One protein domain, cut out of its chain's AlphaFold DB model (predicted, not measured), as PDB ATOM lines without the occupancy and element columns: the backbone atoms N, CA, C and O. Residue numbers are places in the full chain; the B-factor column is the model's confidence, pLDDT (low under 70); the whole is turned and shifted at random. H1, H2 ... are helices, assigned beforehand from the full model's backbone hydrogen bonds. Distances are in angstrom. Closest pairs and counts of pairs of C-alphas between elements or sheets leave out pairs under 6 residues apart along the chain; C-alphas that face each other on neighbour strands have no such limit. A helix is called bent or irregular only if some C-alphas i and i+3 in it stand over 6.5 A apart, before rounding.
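What this domain is: This is residues 3 to 92 of the 189 residues of an uncharacterized protein of Deltaproteobacteria bacterium (UniProt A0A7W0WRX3). The longest helix, H3, is bent, and its arm H3b runs alongside H1 while H2 runs back slantwise past both, a three-helix bundle that goes up and down, each member running against the one before it. The arm H3a turns off from H3b near the last residues of H2, and residues 3 to 9 of H1 stick out free. The 90 printed residues hold H1, H2 and H3 in that order and no named strand, an all-helix class. The whole is only just loose, close to compact, with a radius of gyration of the C-alphas of 15.0 A, and elongated, spanning 50 by 28 by 18 A.

Where its parts are: Look first at H3, residues 64 to 91, assigned as one helix by its hydrogen bonds but bent, with C-alphas 71 and 74 7.1 A apart. Its arms are H3a, residues 64 to 71, and H3b, residues 74 to 91, 25.9 A long, ending at C-alpha 91 (59.137, 13.577, 41.917). H2, residues 32 to 58, measures 38.5 A. Find C-alpha 3 at (24.447, 17.437, 57.535); from there H1, residues 3 to 27, runs 36.6 A.

How they stand to each other: H3a and H3b stand at a steep tilt of 56 degrees. H3b touches H2, C-alphas 74 and 50 closest at 4.0 A, opposite ways at a shallow tilt of 33 degrees, only just short of steep. H3b touches H1, C-alphas 86 and 21 closest at 5.7 A, the same way at a shallow 8 degrees. H1 and H2 form a hairpin and touch through residues 32 to 43 of H2 alone, C-alphas 22 and 32 closest at 4.3 A; their tilt of 37 degrees is only just steep. H2 and H3a, also a hairpin, touch through residues 53 to 58 of H2 alone, C-alphas 54 and 70 closest at 5.4 A. H1 and H3a are apart. In H1, H2, H3a and H3b every O i to N i+4 pair is within hydrogen-bond range.

The domain as a whole: The C-alphas farthest apart, of Gly 29 and Glu 61, are 50.0 A apart. The printed part has no cut, and both links are tight. Look for low confidence, pLDDT under 70, at residue 3 and residues 55 to 70.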
ATOM      1  N   GLY A   3      23.398  16.432  57.785       60.66
ATOM      2  CA  GLY A   3      24.447  17.437  57.535       60.66
ATOM      3  C   GLY A   3      25.735  17.246  58.347       60.66
ATOM      4  O   GLY A   3      26.828  17.435  57.820       60.66
ATOM      5  N   LEU A   4      25.624  16.804  59.605       71.69
ATOM      6  CA  LEU A   4      26.779  16.622  60.496       71.69
ATOM      7  C   LEU A   4      27.740  15.538  59.975       71.69
ATOM      8  O   LEU A   4      28.958  15.703  60.013       71.69
ATOM      9  N   ASN A   5      27.180  14.455  59.430       78.31
ATOM     10  CA  ASN A   5      27.951  13.335  58.891       78.31
ATOM     11  C   ASN A   5      28.723  13.740  57.629       78.31
ATOM     12  O   ASN A   5      29.878  13.356  57.476       78.31
ATOM     13  N   GLY A   6      28.122  14.556  56.756       78.88
ATOM     14  CA  GLY A   6      28.791  15.060  55.553       78.88
ATOM     15  C   GLY A   6      29.994  15.942  55.883       78.88
ATOM     16  O   GLY A   6      31.087  15.706  55.374       78.88
ATOM     17  N   VAL A   7      29.824  16.901  56.798       81.94
ATOM     18  CA  VAL A   7      30.913  17.791  57.245       81.94
ATOM     19  C   VAL A   7      32.061  16.996  57.870       81.94
ATOM     20  O   VAL A   7      33.224  17.242  57.552       81.94
ATOM     21  N   LEU A   8      31.747  16.000  58.703       86.56
ATOM     22  CA  LEU A   8      32.754  15.119  59.299       86.56
ATOM     23  C   LEU A   8      33.573  14.372  58.240       86.56
ATOM     24  O   LEU A   8      34.795  14.320  58.355       86.56
ATOM     25  N   VAL A   9      32.932  13.850  57.190       86.38
ATOM     26  CA  VAL A   9      33.635  13.165  56.091       86.38
ATOM     27  C   VAL A   9      34.606  14.109  55.381       86.38
ATOM     28  O   VAL A   9      35.748  13.722  55.130       86.38
ATOM     29  N   VAL A  10      34.201  15.355  55.105       86.69
ATOM     30  CA  VAL A  10      35.086  16.346  54.465       86.69
ATOM     31  C   VAL A  10      36.299  16.644  55.342       86.69
ATOM     32  O   VAL A  10      37.428  16.630  54.853       86.69
ATOM     33  N   ILE A  11      36.083  16.857  56.643       89.81
ATOM     34  CA  ILE A  11      37.162  17.134  57.599       89.81
ATOM     35  C   ILE A  11      38.129  15.950  57.683       89.81
ATOM     36  O   ILE A  11      39.341  16.148  57.626       89.81
ATOM     37  N   MET A  12      37.612  14.722  57.783       91.62
ATOM     38  CA  MET A  12      38.440  13.515  57.839       91.62
ATOM     39  C   MET A  12      39.264  13.334  56.563       91.62
ATOM     40  O   MET A  12      40.464  13.062  56.645       91.62
ATOM     41  N   LEU A  13      38.652  13.526  55.391       90.81
ATOM     42  CA  LEU A  13      39.348  13.452  54.107       90.81
ATOM     43  C   LEU A  13      40.455  14.506  54.023       90.81
ATOM     44  O   LEU A  13      41.591  14.191  53.663       90.81
ATOM     45  N   TRP A  14      40.146  15.747  54.395       91.50
ATOM     46  CA  TRP A  14      41.102  16.844  54.351       91.50
ATOM     47  C   TRP A  14      42.277  16.605  55.306       91.50
ATOM     48  O   TRP A  14      43.432  16.658  54.884       91.50
ATOM     49  N   ALA A  15      42.002  16.234  56.560       93.62
ATOM     50  CA  ALA A  15      43.023  15.891  57.547       93.62
ATOM     51  C   ALA A  15      43.902  14.715  57.088       93.62
ATOM     52  O   ALA A  15      45.126  14.764  57.229       93.62
ATOM     53  N   GLY A  16      43.301  13.689  56.477       94.25
ATOM     54  CA  GLY A  16      44.024  12.559  55.896       94.25
ATOM     55  C   GLY A  16      44.991  12.982  54.786       94.25
ATOM     56  O   GLY A  16      46.152  12.567  54.784       94.25
ATOM     57  N   LEU A  17      44.558  13.862  53.878       93.25
ATOM     58  CA  LEU A  17      45.398  14.389  52.795       93.25
ATOM     59  C   LEU A  17      46.530  15.292  53.312       93.25
ATOM     60  O   LEU A  17      47.652  15.237  52.795       93.25
ATOM     61  N   LEU A  18      46.278  16.084  54.359       94.88
ATOM     62  CA  LEU A  18      47.308  16.879  55.035       94.88
ATOM     63  C   LEU A  18      48.370  15.981  55.673       94.88
ATOM     64  O   LEU A  18      49.566  16.167  55.429       94.88
ATOM     65  N   ALA A  19      47.939  14.969  56.430       94.44
ATOM     66  CA  ALA A  19      48.830  13.998  57.056       94.44
ATOM     67  C   ALA A  19      49.654  13.227  56.013       94.44
ATOM     68  O   ALA A  19      50.861  13.029  56.182       94.44
ATOM     69  N   TRP A  20      49.033  12.843  54.894       95.56
ATOM     70  CA  TRP A  20      49.734  12.188  53.794       95.56
ATOM     71  C   TRP A  20      50.799  13.098  53.178       95.56
ATOM     72  O   TRP A  20      51.945  12.672  53.009       95.56
ATOM     73  N   THR A  21      50.469  14.365  52.921       92.62
ATOM     74  CA  THR A  21      51.422  15.344  52.379       92.62
ATOM     75  C   THR A  21      52.594  15.573  53.328       92.62
ATOM     76  O   THR A  21      53.747  15.536  52.893       92.62
ATOM     77  N   ALA A  22      52.328  15.722  54.628       92.56
ATOM     78  CA  ALA A  22      53.355  15.858  55.657       92.56
ATOM     79  C   ALA A  22      54.311  14.654  55.670       92.56
ATOM     80  O   ALA A  22      55.532  14.825  55.661       92.56
ATOM     81  N   LYS A  23      53.768  13.431  55.610       91.38
ATOM     82  CA  LYS A  23      54.559  12.194  55.577       91.38
ATOM     83  C   LYS A  23      55.455  12.118  54.341       91.38
ATOM     84  O   LYS A  23      56.620  11.740  54.442       91.38
ATOM     85  N   VAL A  24      54.937  12.493  53.171       91.38
ATOM     86  CA  VAL A  24      55.722  12.492  51.928       91.38
ATOM     87  C   VAL A  24      56.786  13.599  51.947       91.38
ATOM     88  O   VAL A  24      57.926  13.345  51.563       91.38
ATOM     89  N   ALA A  25      56.469  14.791  52.461       90.75
ATOM     90  CA  ALA A  25      57.435  15.873  52.654       90.75
ATOM     91  C   ALA A  25      58.593  15.454  53.566       90.75
ATOM     92  O   ALA A  25      59.757  15.652  53.214       90.75
ATOM     93  N   GLN A  26      58.282  14.797  54.685       88.50
ATOM     94  CA  GLN A  26      59.286  14.255  55.595       88.50
ATOM     95  C   GLN A  26      60.157  13.187  54.921       88.50
ATOM     96  O   GLN A  26      61.373  13.204  55.099       88.50
ATOM     97  N   ALA A  27      59.568  12.295  54.120       86.56
ATOM     98  CA  ALA A  27      60.311  11.274  53.376       86.56
ATOM     99  C   ALA A  27      61.287  11.871  52.343       86.56
ATOM    100  O   ALA A  27      62.306  11.258  52.033       86.56
ATOM    101  N   GLN A  28      60.994  13.076  51.851       87.50
ATOM    102  CA  GLN A  28      61.852  13.857  50.957       87.50
ATOM    103  C   GLN A  28      62.818  14.792  51.709       87.50
ATOM    104  O   GLN A  28      63.512  15.588  51.079       87.50
ATOM    105  N   GLY A  29      62.856  14.733  53.046       83.50
ATOM    106  CA  GLY A  29      63.723  15.563  53.889       83.50
ATOM    107  C   GLY A  29      63.341  17.047  53.919       83.50
ATOM    108  O   GLY A  29      64.172  17.904  54.220       83.50
ATOM    109  N   ARG A  30      62.082  17.369  53.603       89.12
ATOM    110  CA  ARG A  30      61.521  18.726  53.657       89.12
ATOM    111  C   ARG A  30      60.718  18.929  54.945       89.12
ATOM    112  O   ARG A  30      60.327  17.965  55.599       89.12
ATOM    113  N   SER A  31      60.447  20.188  55.300       89.56
ATOM    114  CA  SER A  31      59.659  20.526  56.497       89.56
ATOM    115  C   SER A  31      58.206  20.032  56.366       89.56
ATOM    116  O   SER A  31      57.472  20.566  55.530       89.56
ATOM    117  N   PRO A  32      57.759  19.047  57.169       90.50
ATOM    118  CA  PRO A  32      56.409  18.493  57.052       90.50
ATOM    119  C   PRO A  32      55.334  19.527  57.391       90.50
ATOM    120  O   PRO A  32      54.311  19.572  56.718       90.50
ATOM    121  N   LEU A  33      55.594  20.393  58.377       92.19
ATOM    122  CA  LEU A  33      54.668  21.445  58.796       92.19
ATOM    123  C   LEU A  33      54.439  22.466  57.675       92.19
ATOM    124  O   LEU A  33      53.298  22.794  57.367       92.19
ATOM    125  N   LEU A  34      55.516  22.924  57.025       92.88
ATOM    126  CA  LEU A  34      55.420  23.891  55.931       92.88
ATOM    127  C   LEU A  34      54.618  23.322  54.755       92.88
ATOM    128  O   LEU A  34      53.743  23.992  54.214       92.88
ATOM    129  N   TRP A  35      54.885  22.071  54.376       93.88
ATOM    130  CA  TRP A  35      54.177  21.431  53.267       93.88
ATOM    131  C   TRP A  35      52.730  21.070  53.607       93.88
ATOM    132  O   TRP A  35      51.879  21.158  52.726       93.88
ATOM    133  N   ALA A  36      52.427  20.734  54.864       93.44
ATOM    134  CA  ALA A  36      51.051  20.580  55.324       93.44
ATOM    135  C   ALA A  36      50.281  21.907  55.243       93.44
ATOM    136  O   ALA A  36      49.157  21.919  54.759       93.44
ATOM    137  N   LEU A  37      50.891  23.035  55.631       94.56
ATOM    138  CA  LEU A  37      50.272  24.361  55.499       94.56
ATOM    139  C   LEU A  37      49.999  24.722  54.034       94.56
ATOM    140  O   LEU A  37      48.887  25.129  53.707       94.56
ATOM    141  N   ILE A  38      50.974  24.515  53.141       94.12
ATOM    142  CA  ILE A  38      50.798  24.736  51.695       94.12
ATOM    143  C   ILE A  38      49.651  23.872  51.155       94.12
ATOM    144  O   ILE A  38      48.785  24.370  50.439       94.12
ATOM    145  N   ALA A  39      49.608  22.590  51.528       93.56
ATOM    146  CA  ALA A  39      48.535  21.685  51.131       93.56
ATOM    147  C   ALA A  39      47.171  22.116  51.689       93.56
ATOM    148  O   ALA A  39      46.168  22.004  50.991       93.56
ATOM    149  N   GLY A  40      47.133  22.646  52.914       93.06
ATOM    150  CA  GLY A  40      45.934  23.215  53.527       93.06
ATOM    151  C   GLY A  40      45.406  24.416  52.756       93.06
ATOM    152  O   GLY A  40      44.225  24.443  52.424       93.06
ATOM    153  N   LEU A  41      46.280  25.360  52.399       95.62
ATOM    154  CA  LEU A  41      45.912  26.530  51.597       95.62
ATOM    155  C   LEU A  41      45.398  26.127  50.208       95.62
ATOM    156  O   LEU A  41      44.350  26.606  49.784       95.62
ATOM    157  N   ILE A  42      46.091  25.211  49.523       94.00
ATOM    158  CA  ILE A  42      45.679  24.716  48.199       94.00
ATOM    159  C   ILE A  42      44.352  23.958  48.287       94.00
ATOM    160  O   ILE A  42      43.457  24.201  47.477       94.00
ATOM    161  N   GLY A  43      44.209  23.063  49.265       92.25
ATOM    162  CA  GLY A  43      42.993  22.283  49.476       92.25
ATOM    163  C   GLY A  43      41.794  23.175  49.788       92.25
ATOM    164  O   GLY A  43      40.768  23.064  49.123       92.25
ATOM    165  N   GLY A  44      41.954  24.122  50.717       91.88
ATOM    166  CA  GLY A  44      40.918  25.090  51.078       91.88
ATOM    167  C   GLY A  44      40.510  25.987  49.907       91.88
ATOM    168  O   GLY A  44      39.320  26.134  49.640       91.88
ATOM    169  N   ALA A  45      41.478  26.521  49.152       92.50
ATOM    170  CA  ALA A  45      41.198  27.328  47.963       92.50
ATOM    171  C   ALA A  45      40.491  26.517  46.863       92.50
ATOM    172  O   ALA A  45      39.537  27.000  46.259       92.50
ATOM    173  N   SER A  46      40.913  25.269  46.635       91.44
ATOM    174  CA  SER A  46      40.294  24.373  45.646       91.44
ATOM    175  C   SER A  46      38.863  24.002  46.034       91.44
ATOM    176  O   SER A  46      37.980  23.970  45.180       91.44
ATOM    177  N   PHE A  47      38.627  23.750  47.323       90.06
ATOM    178  CA  PHE A  47      37.299  23.456  47.850       90.06
ATOM    179  C   PHE A  47      36.369  24.667  47.709       90.06
ATOM    180  O   PHE A  47      35.278  24.534  47.161       90.06
ATOM    181  N   ALA A  48      36.821  25.861  48.112       89.69
ATOM    182  CA  ALA A  48      36.064  27.104  47.956       89.69
ATOM    183  C   ALA A  48      35.760  27.415  46.481       89.69
ATOM    184  O   ALA A  48      34.633  27.764  46.140       89.69
ATOM    185  N   MET A  49      36.734  27.222  45.585       87.88
ATOM    186  CA  MET A  49      36.530  27.376  44.144       87.88
ATOM    187  C   MET A  49      35.489  26.386  43.606       87.88
ATOM    188  O   MET A  49      34.651  26.765  42.793       87.88
ATOM    189  N   GLY A  50      35.497  25.138  44.082       84.88
ATOM    190  CA  GLY A  50      34.473  24.158  43.733       84.88
ATOM    191  C   GLY A  50      33.074  24.545  44.210       84.88
ATOM    192  O   GLY A  50      32.118  24.337  43.470       84.88
ATOM    193  N   LEU A  51      32.949  25.148  45.398       84.31
ATOM    194  CA  LEU A  51      31.670  25.675  45.890       84.31
ATOM    195  C   LEU A  51      31.153  26.822  45.011       84.31
ATOM    196  O   LEU A  51      29.989  26.814  44.628       84.31
ATOM    197  N   LEU A  52      32.024  27.752  44.607       83.81
ATOM    198  CA  LEU A  52      31.644  28.842  43.699       83.81
ATOM    199  C   LEU A  52      31.207  28.330  42.318       83.81
ATOM    200  O   LEU A  52      30.317  28.902  41.690       83.81
ATOM    201  N   LEU A  53      31.833  27.259  41.822       75.06
ATOM    202  CA  LEU A  53      31.421  26.607  40.576       75.06
ATOM    203  C   LEU A  53      30.078  25.885  40.730       75.06
ATOM    204  O   LEU A  53      29.272  25.919  39.807       75.06
ATOM    205  N   PHE A  54      29.828  25.264  41.885       72.19
ATOM    206  CA  PHE A  54      28.550  24.626  42.205       72.19
ATOM    207  C   PHE A  54      27.398  25.638  42.215       72.19
ATOM    208  O   PHE A  54      26.399  25.419  41.533       72.19
ATOM    209  N   GLU A  55      27.569  26.768  42.908       69.81
ATOM    210  CA  GLU A  55      26.565  27.839  42.966       69.81
ATOM    211  C   GLU A  55      26.188  28.345  41.569       69.81
ATOM    212  O   GLU A  55      25.010  28.468  41.257       69.81
ATOM    213  N   LYS A  56      27.171  28.539  40.680       69.75
ATOM    214  CA  LYS A  56      26.921  29.029  39.314       69.75
ATOM    215  C   LYS A  56      26.230  28.033  38.383       69.75
ATOM    216  O   LYS A  56      25.692  28.453  37.362       69.75
ATOM    217  N   VAL A  57      26.298  26.731  38.664       64.69
ATOM    218  CA  VAL A  57      25.718  25.695  37.792       64.69
ATOM    219  C   VAL A  57      24.303  25.309  38.225       64.69
ATOM    220  O   VAL A  57      23.524  24.884  37.379       64.69
ATOM    221  N   ILE A  58      23.936  25.502  39.496       60.50
ATOM    222  CA  ILE A  58      22.554  25.293  39.966       60.50
ATOM    223  C   ILE A  58      21.566  26.259  39.297       60.50
ATOM    224  O   ILE A  58      20.415  25.887  39.083       60.50
ATOM    225  N   ASP A  59      22.016  27.455  38.913       58.50
ATOM    226  CA  ASP A  59      21.189  28.438  38.196       58.50
ATOM    227  C   ASP A  59      20.860  28.030  36.743       58.50
ATOM    228  O   ASP A  59      20.082  28.698  36.064       58.50
ATOM    229  N   LEU A  60      21.434  26.931  36.247       58.06
ATOM    230  CA  LEU A  60      21.133  26.345  34.942       58.06
ATOM    231  C   LEU A  60      20.274  25.092  35.160       58.06
ATOM    232  O   LEU A  60      20.592  24.285  36.029       58.06
ATOM    233  N   GLU A  61      19.211  24.894  34.369       56.25
ATOM    234  CA  GLU A  61      18.389  23.669  34.385       56.25
ATOM    235  C   GLU A  61      19.252  22.434  34.056       56.25
ATOM    236  O   GLU A  61      19.403  22.010  32.910       56.25
ATOM    237  N   ALA A  62      19.892  21.882  35.081       59.59
ATOM    238  CA  ALA A  62      20.910  20.860  34.964       59.59
ATOM    239  C   ALA A  62      20.305  19.468  35.184       59.59
ATOM    240  O   ALA A  62      19.543  19.235  36.122       59.59
ATOM    241  N   SER A  63      20.675  18.508  34.334       65.81
ATOM    242  CA  SER A  63      20.276  17.105  34.489       65.81
ATOM    243  C   SER A  63      20.809  16.499  35.801       65.81
ATOM    244  O   SER A  63      21.830  16.931  36.339       65.81
ATOM    245  N   THR A  64      20.164  15.445  36.312       65.62
ATOM    246  CA  THR A  64      20.517  14.785  37.589       65.62
ATOM    247  C   THR A  64      21.982  14.322  37.656       65.62
ATOM    248  O   THR A  64      22.606  14.368  38.715       65.62
ATOM    249  N   ALA A  65      22.566  13.920  36.520       62.12
ATOM    250  CA  ALA A  65      23.981  13.558  36.430       62.12
ATOM    251  C   ALA A  65      24.907  14.775  36.595       62.12
ATOM    252  O   ALA A  65      25.940  14.681  37.257       62.12
ATOM    253  N   LEU A  66      24.518  15.925  36.041       65.62
ATOM    254  CA  LEU A  66      25.264  17.175  36.137       65.62
ATOM    255  C   LEU A  66      25.196  17.753  37.564       65.62
ATOM    256  O   LEU A  66      26.202  18.263  38.055       65.62
ATOM    257  N   MET A  67      24.068  17.567  38.265       63.22
ATOM    258  CA  MET A  67      23.924  17.867  39.701       63.22
ATOM    259  C   MET A  67      24.836  17.009  40.589       63.22
ATOM    260  O   MET A  67      25.489  17.531  41.488       63.22
ATOM    261  N   LEU A  68      24.928  15.695  40.349       65.31
ATOM    262  CA  LEU A  68      25.817  14.809  41.123       65.31
ATOM    263  C   LEU A  68      27.302  15.152  40.919       65.31
ATOM    264  O   LEU A  68      28.099  15.130  41.862       65.31
ATOM    265  N   LEU A  69      27.673  15.493  39.684       66.69
ATOM    266  CA  LEU A  69      29.039  15.861  39.317       66.69
ATOM    267  C   LEU A  69      29.439  17.207  39.939       66.69
ATOM    268  O   LEU A  69      30.540  17.347  40.465       66.69
ATOM    269  N   THR A  70      28.524  18.174  39.968       65.62
ATOM    270  CA  THR A  70      28.754  19.467  40.628       65.62
ATOM    271  C   THR A  70      28.734  19.362  42.152       65.62
ATOM    272  O   THR A  70      29.567  19.992  42.796       65.62
ATOM    273  N   PHE A  71      27.893  18.511  42.746       71.25
ATOM    274  CA  PHE A  71      27.880  18.281  44.200       71.25
ATOM    275  C   PHE A  71      29.197  17.678  44.717       71.25
ATOM    276  O   PHE A  71      29.635  17.960  45.831       71.25
ATOM    277  N   THR A  72      29.859  16.857  43.900       80.00
ATOM    278  CA  THR A  72      31.148  16.237  44.242       80.00
ATOM    279  C   THR A  72      32.356  17.057  43.784       80.00
ATOM    280  O   THR A  72      33.462  16.824  44.277       80.00
ATOM    281  N   ALA A  73      32.169  18.058  42.917       82.06
ATOM    282  CA  ALA A  73      33.244  18.893  42.381       82.06
ATOM    283  C   ALA A  73      34.131  19.553  43.457       82.06
ATOM    284  O   ALA A  73      35.352  19.476  43.305       82.06
ATOM    285  N   PRO A  74      33.608  20.115  44.571       84.75
ATOM    286  CA  PRO A  74      34.455  20.666  45.634       84.75
ATOM    287  C   PRO A  74      35.418  19.631  46.225       84.75
ATOM    288  O   PRO A  74      36.597  19.915  46.443       84.75
ATOM    289  N   LEU A  75      34.935  18.402  46.432       87.38
ATOM    290  CA  LEU A  75      35.736  17.308  46.978       87.38
ATOM    291  C   LEU A  75      36.763  16.803  45.970       87.38
ATOM    292  O   LEU A  75      37.917  16.591  46.336       87.38
ATOM    293  N   VAL A  76      36.366  16.639  44.707       88.25
ATOM    294  CA  VAL A  76      37.261  16.178  43.638       88.25
ATOM    295  C   VAL A  76      38.366  17.200  43.381       88.25
ATOM    296  O   VAL A  76      39.525  16.810  43.259       88.25
ATOM    297  N   LEU A  77      38.047  18.496  43.359       89.25
ATOM    298  CA  LEU A  77      39.040  19.556  43.179       89.25
ATOM    299  C   LEU A  77      40.025  19.606  44.349       89.25
ATOM    300  O   LEU A  77      41.231  19.639  44.115       89.25
ATOM    301  N   MET A  78      39.535  19.551  45.592       92.12
ATOM    302  CA  MET A  78      40.385  19.505  46.787       92.12
ATOM    303  C   MET A  78      41.285  18.264  46.801       92.12
ATOM    304  O   MET A  78      42.503  18.372  46.950       92.12
ATOM    305  N   ALA A  79      40.702  17.074  46.642       90.75
ATOM    306  CA  ALA A  79      41.453  15.826  46.681       90.75
ATOM    307  C   ALA A  79      42.438  15.730  45.512       90.75
ATOM    308  O   ALA A  79      43.590  15.336  45.706       90.75
ATOM    309  N   GLY A  80      42.014  16.134  44.314       92.06
ATOM    310  CA  GLY A  80      42.828  16.147  43.104       92.06
ATOM    311  C   GLY A  80      44.025  17.086  43.214       92.06
ATOM    312  O   GLY A  80      45.148  16.663  42.944       92.06
ATOM    313  N   SER A  81      43.826  18.327  43.671       93.38
ATOM    314  CA  SER A  81      44.909  19.311  43.788       93.38
ATOM    315  C   SER A  81      45.931  18.925  44.862       93.38
ATOM    316  O   SER A  81      47.138  18.966  44.610       93.38
ATOM    317  N   MET A  82      45.475  18.453  46.026       93.06
ATOM    318  CA  MET A  82      46.366  17.960  47.081       93.06
ATOM    319  C   MET A  82      47.111  16.692  46.649       93.06
ATOM    320  O   MET A  82      48.302  16.546  46.916       93.06
ATOM    321  N   THR A  83      46.454  15.789  45.921       92.12
ATOM    322  CA  THR A  83      47.103  14.587  45.381       92.12
ATOM    323  C   THR A  83      48.152  14.951  44.329       92.12
ATOM    324  O   THR A  83      49.270  14.429  44.366       92.12
ATOM    325  N   ALA A  84      47.852  15.891  43.430       93.81
ATOM    326  CA  ALA A  84      48.808  16.402  42.449       93.81
ATOM    327  C   ALA A  84      50.039  17.028  43.129       93.81
ATOM    328  O   ALA A  84      51.171  16.749  42.726       93.81
ATOM    329  N   LEU A  85      49.838  17.792  44.210       92.81
ATOM    330  CA  LEU A  85      50.917  18.336  45.039       92.81
ATOM    331  C   LEU A  85      51.809  17.226  45.613       92.81
ATOM    332  O   LEU A  85      53.036  17.310  45.533       92.81
ATOM    333  N   VAL A  86      51.207  16.164  46.153       92.25
ATOM    334  CA  VAL A  86      51.935  15.000  46.682       92.25
ATOM    335  C   VAL A  86      52.769  14.332  45.587       92.25
ATOM    336  O   VAL A  86      53.937  14.012  45.818       92.25
ATOM    337  N   PHE A  87      52.215  14.144  44.387       93.25
ATOM    338  CA  PHE A  87      52.949  13.571  43.255       93.25
ATOM    339  C   PHE A  87      54.110  14.456  42.800       93.25
ATOM    340  O   PHE A  87      55.213  13.949  42.581       93.25
ATOM    341  N   ALA A  88      53.892  15.768  42.706       92.25
ATOM    342  CA  ALA A  88      54.948  16.724  42.392       92.25
ATOM    343  C   ALA A  88      56.071  16.665  43.437       92.25
ATOM    344  O   ALA A  88      57.253  16.630  43.093       92.25
ATOM    345  N   LEU A  89      55.712  16.559  44.717       89.25
ATOM    346  CA  LEU A  89      56.675  16.463  45.803       89.25
ATOM    347  C   LEU A  89      57.447  15.135  45.786       89.25
ATOM    348  O   LEU A  89      58.652  15.142  46.027       89.25
ATOM    349  N   ARG A  90      56.799  14.013  45.443       88.50
ATOM    350  CA  ARG A  90      57.469  12.708  45.272       88.50
ATOM    351  C   ARG A  90      58.479  12.691  44.132       88.50
ATOM    352  O   ARG A  90      59.471  11.978  44.236       88.50
ATOM    353  N   ARG A  91      58.214  13.433  43.054       88.50
ATOM    354  CA  ARG A  91      59.137  13.577  41.917       88.50
ATOM    355  C   ARG A  91      60.272  14.563  42.183       88.50
ATOM    356  O   ARG A  91      61.254  14.560  41.450       88.50
ATOM    357  N   GLY A  92      60.133  15.411  43.199       84.88
ATOM    358  CA  GLY A  92      61.166  16.360  43.580       84.88
ATOM    359  C   GLY A  92      62.427  15.671  44.121       84.88
ATOM    360  O   GLY A  92      62.360  14.540  44.602       84.88
TER     361      GLY A  92